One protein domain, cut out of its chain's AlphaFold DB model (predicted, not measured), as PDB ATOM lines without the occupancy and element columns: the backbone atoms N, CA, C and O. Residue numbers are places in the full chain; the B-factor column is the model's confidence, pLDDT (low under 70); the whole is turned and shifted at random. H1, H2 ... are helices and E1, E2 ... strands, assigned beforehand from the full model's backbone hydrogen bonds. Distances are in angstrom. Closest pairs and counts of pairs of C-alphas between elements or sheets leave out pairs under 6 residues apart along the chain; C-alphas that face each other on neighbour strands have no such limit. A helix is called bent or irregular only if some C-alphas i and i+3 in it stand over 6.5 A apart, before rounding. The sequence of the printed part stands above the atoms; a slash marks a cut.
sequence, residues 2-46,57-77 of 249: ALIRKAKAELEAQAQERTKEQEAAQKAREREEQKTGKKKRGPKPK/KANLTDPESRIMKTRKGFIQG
ATOM      1  N   ALA A   2     100.105 145.164 141.692       74.75
ATOM      2  CA  ALA A   2     101.193 144.798 142.614       74.75
ATOM      3  C   ALA A   2     102.593 144.759 141.959       74.75
ATOM      4  O   ALA A   2     103.528 145.326 142.507       74.75
ATOM      5  N   LEU A   3     102.722 144.190 140.752       72.56
ATOM      6  CA  LEU A   3     103.999 144.118 140.019       72.56
ATOM      7  C   LEU A   3     104.565 145.493 139.640       72.56
ATOM      8  O   LEU A   3     105.748 145.738 139.827       72.56
ATOM      9  N   ILE A   4     103.717 146.410 139.165       79.94
ATOM     10  CA  ILE A   4     104.129 147.783 138.829       79.94
ATOM     11  C   ILE A   4     104.582 148.523 140.092       79.94
ATOM     12  O   ILE A   4     105.584 149.227 140.061       79.94
ATOM     13  N   ARG A   5     103.879 148.331 141.219       80.88
ATOM     14  CA  ARG A   5     104.285 148.901 142.512       80.88
ATOM     15  C   ARG A   5     105.626 148.335 142.983       80.88
ATOM     16  O   ARG A   5     106.461 149.117 143.412       80.88
ATOM     17  N   LYS A   6     105.849 147.021 142.854       78.62
ATOM     18  CA  LYS A   6     107.123 146.373 143.207       78.62
ATOM     19  C   LYS A   6     108.274 146.893 142.341       78.62
ATOM     20  O   LYS A   6     109.273 147.347 142.878       78.62
ATOM     21  N   ALA A   7     108.090 146.929 141.022       78.50
ATOM     22  CA  ALA A   7     109.084 147.469 140.096       78.50
ATOM     23  C   ALA A   7     109.400 148.950 140.377       78.50
ATOM     24  O   ALA A   7     110.557 149.352 140.320       78.50
ATOM     25  N   LYS A   8     108.388 149.758 140.723       81.38
ATOM     26  CA  LYS A   8     108.587 151.161 141.111       81.38
ATOM     27  C   LYS A   8     109.355 151.289 142.430       81.38
ATOM     28  O   LYS A   8     110.315 152.046 142.482       81.38
ATOM     29  N   ALA A   9     108.971 150.528 143.455       80.31
ATOM     30  CA  ALA A   9     109.660 150.520 144.745       80.31
ATOM     31  C   ALA A   9     111.132 150.096 144.600       80.31
ATOM     32  O   ALA A   9     112.006 150.675 145.235       80.31
ATOM     33  N   GLU A  10     111.428 149.140 143.717       76.19
ATOM     34  CA  GLU A  10     112.807 148.760 143.406       76.19
ATOM     35  C   GLU A  10     113.582 149.864 142.681       76.19
ATOM     36  O   GLU A  10     114.746 150.086 142.999       76.19
ATOM     37  N   LEU A  11     112.969 150.579 141.731       79.06
ATOM     38  CA  LEU A  11     113.612 151.730 141.083       79.06
ATOM     39  C   LEU A  11     113.914 152.854 142.084       79.06
ATOM     40  O   LEU A  11     114.976 153.472 142.013       79.06
ATOM     41  N   GLU A  12     113.006 153.093 143.029       81.06
ATOM     42  CA  GLU A  12     113.193 154.055 144.119       81.06
ATOM     43  C   GLU A  12     114.323 153.618 145.063       81.06
ATOM     44  O   GLU A  12     115.224 154.410 145.344       81.06
ATOM     45  N   ALA A  13     114.342 152.349 145.488       76.44
ATOM     46  CA  ALA A  13     115.423 151.794 146.305       76.44
ATOM     47  C   ALA A  13     116.785 151.892 145.592       76.44
ATOM     48  O   ALA A  13     117.769 152.328 146.189       76.44
ATOM     49  N   GLN A  14     116.834 151.592 144.289       73.00
ATOM     50  CA  GLN A  14     118.042 151.736 143.472       73.00
ATOM     51  C   GLN A  14     118.519 153.187 143.379       73.00
ATOM     52  O   GLN A  14     119.723 153.443 143.437       73.00
ATOM     53  N   ALA A  15     117.606 154.145 143.203       73.25
ATOM     54  CA  ALA A  15     117.968 155.559 143.176       73.25
ATOM     55  C   ALA A  15     118.572 155.988 144.521       73.25
ATOM     56  O   ALA A  15     119.608 156.658 144.545       73.25
ATOM     57  N   GLN A  16     117.999 155.526 145.636       72.81
ATOM     58  CA  GLN A  16     118.527 155.790 146.975       72.81
ATOM     59  C   GLN A  16     119.904 155.156 147.204       72.81
ATOM     60  O   GLN A  16     120.796 155.822 147.725       72.81
ATOM     61  N   GLU A  17     120.114 153.902 146.803       71.75
ATOM     62  CA  GLU A  17     121.424 153.247 146.915       71.75
ATOM     63  C   GLU A  17     122.482 153.945 146.066       71.75
ATOM     64  O   GLU A  17     123.540 154.298 146.582       71.75
ATOM     65  N   ARG A  18     122.176 154.258 144.801       70.50
ATOM     66  CA  ARG A  18     123.091 155.015 143.930       70.50
ATOM     67  C   ARG A  18     123.435 156.380 144.516       70.50
ATOM     68  O   ARG A  18     124.578 156.813 144.404       70.50
ATOM     69  N   THR A  19     122.470 157.046 145.143       69.88
ATOM     70  CA  THR A  19     122.685 158.321 145.841       69.88
ATOM     71  C   THR A  19     123.669 158.129 146.999       69.88
ATOM     72  O   THR A  19     124.674 158.835 147.066       69.88
ATOM     73  N   LYS A  20     123.451 157.121 147.857       71.00
ATOM     74  CA  LYS A  20     124.351 156.794 148.979       71.00
ATOM     75  C   LYS A  20     125.760 156.429 148.504       71.00
ATOM     76  O   LYS A  20     126.742 156.891 149.084       71.00
ATOM     77  N   GLU A  21     125.877 155.636 147.442       69.69
ATOM     78  CA  GLU A  21     127.163 155.278 146.834       69.69
ATOM     79  C   GLU A  21     127.883 156.503 146.262       69.69
ATOM     80  O   GLU A  21     129.088 156.661 146.463       69.69
ATOM     81  N   GLN A  22     127.161 157.393 145.571       69.00
ATOM     82  CA  GLN A  22     127.716 158.638 145.036       69.00
ATOM     83  C   GLN A  22     128.197 159.564 146.153       69.00
ATOM     84  O   GLN A  22     129.305 160.096 146.063       69.00
ATOM     85  N   GLU A  23     127.420 159.704 147.227       73.38
ATOM     86  CA  GLU A  23     127.805 160.458 148.422       73.38
ATOM     87  C   GLU A  23     129.050 159.870 149.092       73.38
ATOM     88  O   GLU A  23     129.992 160.601 149.414       73.38
ATOM     89  N   ALA A  24     129.091 158.550 149.280       70.75
ATOM     90  CA  ALA A  24     130.239 157.861 149.860       70.75
ATOM     91  C   ALA A  24     131.490 158.013 148.981       70.75
ATOM     92  O   ALA A  24     132.571 158.325 149.486       70.75
ATOM     93  N   ALA A  25     131.350 157.866 147.661       69.62
ATOM     94  CA  ALA A  25     132.436 158.043 146.703       69.62
ATOM     95  C   ALA A  25     132.941 159.493 146.660       69.62
ATOM     96  O   ALA A  25     134.150 159.721 146.554       69.62
ATOM     97  N   GLN A  26     132.041 160.473 146.770       72.62
ATOM     98  CA  GLN A  26     132.399 161.886 146.838       72.62
ATOM     99  C   GLN A  26     133.159 162.200 148.133       72.62
ATOM    100  O   GLN A  26     134.264 162.737 148.058       72.62
ATOM    101  N   LYS A  27     132.661 161.753 149.294       76.31
ATOM    102  CA  LYS A  27     133.353 161.897 150.589       76.31
ATOM    103  C   LYS A  27     134.718 161.204 150.598       76.31
ATOM    104  O   LYS A  27     135.696 161.759 151.096       76.31
ATOM    105  N   ALA A  28     134.818 160.005 150.022       71.75
ATOM    106  CA  ALA A  28     136.083 159.280 149.913       71.75
ATOM    107  C   ALA A  28     137.088 160.015 149.010       71.75
ATOM    108  O   ALA A  28     138.269 160.119 149.350       71.75
ATOM    109  N   ARG A  29     136.621 160.571 147.882       72.44
ATOM    110  CA  ARG A  29     137.445 161.400 146.995       72.44
ATOM    111  C   ARG A  29     137.924 162.664 147.698       72.44
ATOM    112  O   ARG A  29     139.112 162.946 147.630       72.44
ATOM    113  N   GLU A  30     137.042 163.379 148.387       75.31
ATOM    114  CA  GLU A  30     137.394 164.579 149.155       75.31
ATOM    115  C   GLU A  30     138.439 164.261 150.231       75.31
ATOM    116  O   GLU A  30     139.454 164.948 150.326       75.31
ATOM    117  N   ARG A  31     138.263 163.161 150.974       73.75
ATOM    118  CA  ARG A  31     139.225 162.705 151.991       73.75
ATOM    119  C   ARG A  31     140.596 162.381 151.395       73.75
ATOM    120  O   ARG A  31     141.620 162.680 152.004       73.75
ATOM    121  N   GLU A  32     140.648 161.764 150.217       66.06
ATOM    122  CA  GLU A  32     141.916 161.480 149.536       66.06
ATOM    123  C   GLU A  32     142.562 162.723 148.911       66.06
ATOM    124  O   GLU A  32     143.784 162.869 148.975       66.06
ATOM    125  N   GLU A  33     141.775 163.629 148.330       80.19
ATOM    126  CA  GLU A  33     142.271 164.904 147.792       80.19
ATOM    127  C   GLU A  33     142.831 165.788 148.917       80.19
ATOM    128  O   GLU A  33     143.885 166.398 148.742       80.19
ATOM    129  N   GLN A  34     142.206 165.772 150.102       73.38
ATOM    130  CA  GLN A  34     142.736 166.404 151.316       73.38
ATOM    131  C   GLN A  34     144.052 165.763 151.776       73.38
ATOM    132  O   GLN A  34     145.005 166.477 152.078       73.38
ATOM    133  N   LYS A  35     144.145 164.425 151.790       71.50
ATOM    134  CA  LYS A  35     145.372 163.712 152.195       71.50
ATOM    135  C   LYS A  35     146.545 163.923 151.234       71.50
ATOM    136  O   LYS A  35     147.689 163.968 151.668       71.50
ATOM    137  N   THR A  36     146.280 163.994 149.931       69.88
ATOM    138  CA  THR A  36     147.328 164.070 148.895       69.88
ATOM    139  C   THR A  36     147.638 165.496 148.444       69.88
ATOM    140  O   THR A  36     148.626 165.707 147.737       69.88
ATOM    141  N   GLY A  37     146.795 166.471 148.804       70.25
ATOM    142  CA  GLY A  37     146.897 167.867 148.365       70.25
ATOM    143  C   GLY A  37     146.726 168.059 146.852       70.25
ATOM    144  O   GLY A  37     146.964 169.147 146.331       70.25
ATOM    145  N   LYS A  38     146.347 167.006 146.115       67.94
ATOM    146  CA  LYS A  38     146.233 166.995 144.652       67.94
ATOM    147  C   LYS A  38     144.837 166.540 144.253       67.94
ATOM    148  O   LYS A  38     144.345 165.523 144.731       67.94
ATOM    149  N   LYS A  39     144.222 167.256 143.309       66.88
ATOM    150  CA  LYS A  39     142.936 166.854 142.719       66.88
ATOM    151  C   LYS A  39     143.079 165.509 142.005       66.88
ATOM    152  O   LYS A  39     144.021 165.319 141.226       66.88
ATOM    153  N   LYS A  40     142.125 164.595 142.205       60.88
ATOM    154  CA  LYS A  40     142.112 163.311 141.494       60.88
ATOM    155  C   LYS A  40     141.877 163.541 140.003       60.88
ATOM    156  O   LYS A  40     140.969 164.278 139.615       60.88
ATOM    157  N   ARG A  41     142.663 162.864 139.162       51.72
ATOM    158  CA  ARG A  41     142.418 162.786 137.714       51.72
ATOM    159  C   ARG A  41     141.207 161.888 137.448       51.72
ATOM    160  O   ARG A  41     141.113 160.804 138.014       51.72
ATOM    161  N   GLY A  42     140.308 162.336 136.576       58.28
ATOM    162  CA  GLY A  42     139.103 161.606 136.177       58.28
ATOM    163  C   GLY A  42     137.844 162.480 136.216       58.28
ATOM    164  O   GLY A  42     137.900 163.603 136.733       58.28
ATOM    165  N   PRO A  43     136.712 161.979 135.687       55.22
ATOM    166  CA  PRO A  43     135.443 162.700 135.694       55.22
ATOM    167  C   PRO A  43     135.078 163.130 137.118       55.22
ATOM    168  O   PRO A  43     135.300 162.377 138.072       55.22
ATOM    169  N   LYS A  44     134.558 164.349 137.290       58.69
ATOM    170  CA  LYS A  44     133.974 164.757 138.576       58.69
ATOM    171  C   LYS A  44     132.760 163.865 138.877       58.69
ATOM    172  O   LYS A  44     132.107 163.438 137.921       58.69
ATOM    173  N   PRO A  45     132.467 163.565 140.158       60.00
ATOM    174  CA  PRO A  45     131.213 162.907 140.501       60.00
ATOM    175  C   PRO A  45     130.071 163.746 139.920       60.00
ATOM    176  O   PRO A  45     130.128 164.978 139.969       60.00
ATOM    177  N   LYS A  46     129.092 163.091 139.291       60.53
ATOM    178  CA  LYS A  46     127.885 163.788 138.838       60.53
ATOM    179  C   LYS A  46     127.157 164.345 140.063       60.53
ATOM    180  O   LYS A  46     127.312 163.812 141.159       60.53
ATOM    181  N   LYS A  57     114.263 152.123 133.222       74.62
ATOM    182  CA  LYS A  57     113.437 150.984 132.818       74.62
ATOM    183  C   LYS A  57     113.639 149.837 133.798       74.62
ATOM    184  O   LYS A  57     114.769 149.414 134.030       74.62
ATOM    185  N   ALA A  58     112.536 149.309 134.316       77.88
ATOM    186  CA  ALA A  58     112.517 148.075 135.091       77.88
ATOM    187  C   ALA A  58     111.937 146.931 134.256       77.88
ATOM    188  O   ALA A  58     111.048 147.129 133.423       77.88
ATOM    189  N   ASN A  59     112.425 145.718 134.501       82.75
ATOM    190  CA  ASN A  59     111.841 144.524 133.912       82.75
ATOM    191  C   ASN A  59     110.557 144.163 134.675       82.75
ATOM    192  O   ASN A  59     110.604 143.763 135.829       82.75
ATOM    193  N   LEU A  60     109.393 144.286 134.035       83.94
ATOM    194  CA  LEU A  60     108.112 143.968 134.678       83.94
ATOM    195  C   LEU A  60     107.924 142.469 134.942       83.94
ATOM    196  O   LEU A  60     107.164 142.090 135.832       83.94
ATOM    197  N   THR A  61     108.571 141.620 134.144       85.19
ATOM    198  CA  THR A  61     108.453 140.164 134.242       85.19
ATOM    199  C   THR A  61     109.305 139.605 135.373       85.19
ATOM    200  O   THR A  61     108.885 138.663 136.042       85.19
ATOM    201  N   ASP A  62     110.480 140.191 135.580       87.56
ATOM    202  CA  ASP A  62     111.391 139.849 136.667       87.56
ATOM    203  C   ASP A  62     112.037 141.126 137.229       87.56
ATOM    204  O   ASP A  62     113.115 141.515 136.764       87.56
ATOM    205  N   PRO A  63     111.362 141.819 138.168       86.38
ATOM    206  CA  PRO A  63     111.802 143.114 138.687       86.38
ATOM    207  C   PRO A  63     113.220 143.101 139.257       86.38
ATOM    208  O   PRO A  63     113.985 144.025 138.993       86.38
ATOM    209  N   GLU A  64     113.596 142.010 139.927       87.75
ATOM    210  CA  GLU A  64     114.856 141.884 140.667       87.75
ATOM    211  C   GLU A  64     116.063 141.604 139.756       87.75
ATOM    212  O   GLU A  64     117.210 141.790 140.160       87.75
ATOM    213  N   SER A  65     115.824 141.212 138.503       90.00
ATOM    214  CA  SER A  65     116.884 141.036 137.509       90.00
ATOM    215  C   SER A  65     117.485 142.382 137.069       90.00
ATOM    216  O   SER A  65     116.834 143.435 137.117       90.00
ATOM    217  N   ARG A  66     118.738 142.374 136.597       88.88
ATOM    218  CA  ARG A  66     119.438 143.585 136.124       88.88
ATOM    219  C   ARG A  66     120.011 143.412 134.724       88.88
ATOM    220  O   ARG A  66     120.327 142.305 134.294       88.88
ATOM    221  N   ILE A  67     120.181 144.533 134.022       89.50
ATOM    222  CA  ILE A  67     120.909 144.574 132.750       89.50
ATOM    223  C   ILE A  67     122.407 144.488 133.059       89.50
ATOM    224  O   ILE A  67     123.017 145.448 133.526       89.50
ATOM    225  N   MET A  68     123.008 143.345 132.760       89.12
ATOM    226  CA  MET A  68     124.411 143.040 132.999       89.12
ATOM    227  C   MET A  68     125.217 143.106 131.706       89.12
ATOM    228  O   MET A  68     124.824 142.586 130.657       89.12
ATOM    229  N   LYS A  69     126.387 143.743 131.777       86.19
ATOM    230  CA  LYS A  69     127.313 143.822 130.649       86.19
ATOM    231  C   LYS A  69     128.126 142.536 130.550       86.19
ATOM    232  O   LYS A  69     128.869 142.182 131.457       86.19
ATOM    233  N   THR A  70     128.067 141.899 129.393       86.06
ATOM    234  CA  THR A  70     128.881 140.733 129.037       86.06
ATOM    235  C   THR A  70     129.872 141.090 127.932       86.06
ATOM    236  O   THR A  70     129.854 142.189 127.372       86.06
ATOM    237  N   ARG A  71     130.742 140.143 127.562       80.56
ATOM    238  CA  ARG A  71     131.638 140.309 126.405       80.56
ATOM    239  C   ARG A  71     130.885 140.411 125.072       80.56
ATOM    240  O   ARG A  71     131.410 141.017 124.148       80.56
ATOM    241  N   LYS A  72     129.686 139.821 124.972       83.44
ATOM    242  CA  LYS A  72     128.886 139.733 123.734       83.44
ATOM    243  C   LYS A  72     127.752 140.766 123.660       83.44
ATOM    244  O   LYS A  72     126.960 140.719 122.728       83.44
ATOM    245  N   GLY A  73     127.656 141.681 124.625       90.00
ATOM    246  CA  GLY A  73     126.583 142.675 124.699       90.00
ATOM    247  C   GLY A  73     125.994 142.767 126.100       90.00
ATOM    248  O   GLY A  73     126.701 142.569 127.086       90.00
ATOM    249  N   PHE A  74     124.700 143.047 126.192       89.62
ATOM    250  CA  PHE A  74     123.980 143.166 127.457       89.62
ATOM    251  C   PHE A  74     122.991 142.014 127.608       89.62
ATOM    252  O   PHE A  74     122.338 141.636 126.637       89.62
ATOM    253  N   ILE A  75     122.893 141.460 128.814       90.81
ATOM    254  CA  ILE A  75     121.911 140.427 129.159       90.81
ATOM    255  C   ILE A  75     121.088 140.899 130.350       90.81
ATOM    256  O   ILE A  75     121.619 141.574 131.222       90.81
ATOM    257  N   GLN A  76     119.814 140.532 130.407       90.75
ATOM    258  CA  GLN A  76     119.043 140.634 131.642       90.75
ATOM    259  C   GLN A  76     119.329 139.384 132.480       90.75
ATOM    260  O   GLN A  76     119.159 138.275 131.973       90.75
ATOM    261  N   GLY A  77     119.774 139.539 133.724       92.75
ATOM    262  CA  GLY A  77     120.077 138.393 134.575       92.75
ATOM    263  C   GLY A  77     120.540 138.767 135.974       92.75
ATOM    264  O   GLY A  77     120.299 139.880 136.443       92.75
TER     265      GLY A  77
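What this domain is: This is residues 2 to 46 and 57 to 77 of the 249 residues of the protein "Putative transposase" of Desulfovibrio magneticus (strain ATCC 700980 / DSM 13731 / RS-1) (UniProt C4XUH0). A small two-stranded hairpin, E1 and E2, is set off to one side of a single long helix, H1, with the loop of residues 57 to 65 between the hairpin and the helix's first turns. Beyond the helix's other end, residues 37 to 46 fold back toward it. The printed part has 66 residues, with one named helix followed by two named strands in an antiparallel sheet of order E1 - E2; the class is mixed, helices and strands. The whole is extended, with a radius of gyration of the C-alphas of 17.0 A, and its outline is flat, spanning 50 by 31 by 14 A.

How they stand to each other: Strands E1, residues 66 to 70, and E2, residues 73 to 77, form a hairpin with a tight link of 2 residues. They are antiparallel neighbours, with 143 degrees between their N-to-C directions. C-alphas 67 and 76 face each other at 4.5 A. N 68 and O 75 are within hydrogen-bond range at 2.7 A, as are N 77 and O 66 at 2.9 A. The helix H1, residues 2 to 36, is apart from E2. In H1 every O i to N i+4 pair is within hydrogen-bond range.

Where its parts are: H1 measures 50.4 A from C-alpha 2 at (101.193, 144.798, 142.614) to C-alpha 36 at (147.328, 164.070, 148.895), and it is not bent. E1 measures 12.1 A and E2 12.6 A, the latter ending with C-alpha 77 at (120.077, 138.393, 134.575).

The domain as a whole: The two C-alphas farthest apart, those of Ala 2 and Gly 37, are 51.5 A apart. Residues 12 to 21, within H1, stand free, and so do residues 33 to 38, of which 33 to 36 belong to H1. Residues 47 to 56 are not printed, and C-alphas 46 and 57 are 20.2 A apart across this cut, which lies in the link from H1 to E1. The mean pLDDT of the printed part is 76.1; 15 residues are under 70, among them residues 38 to 46.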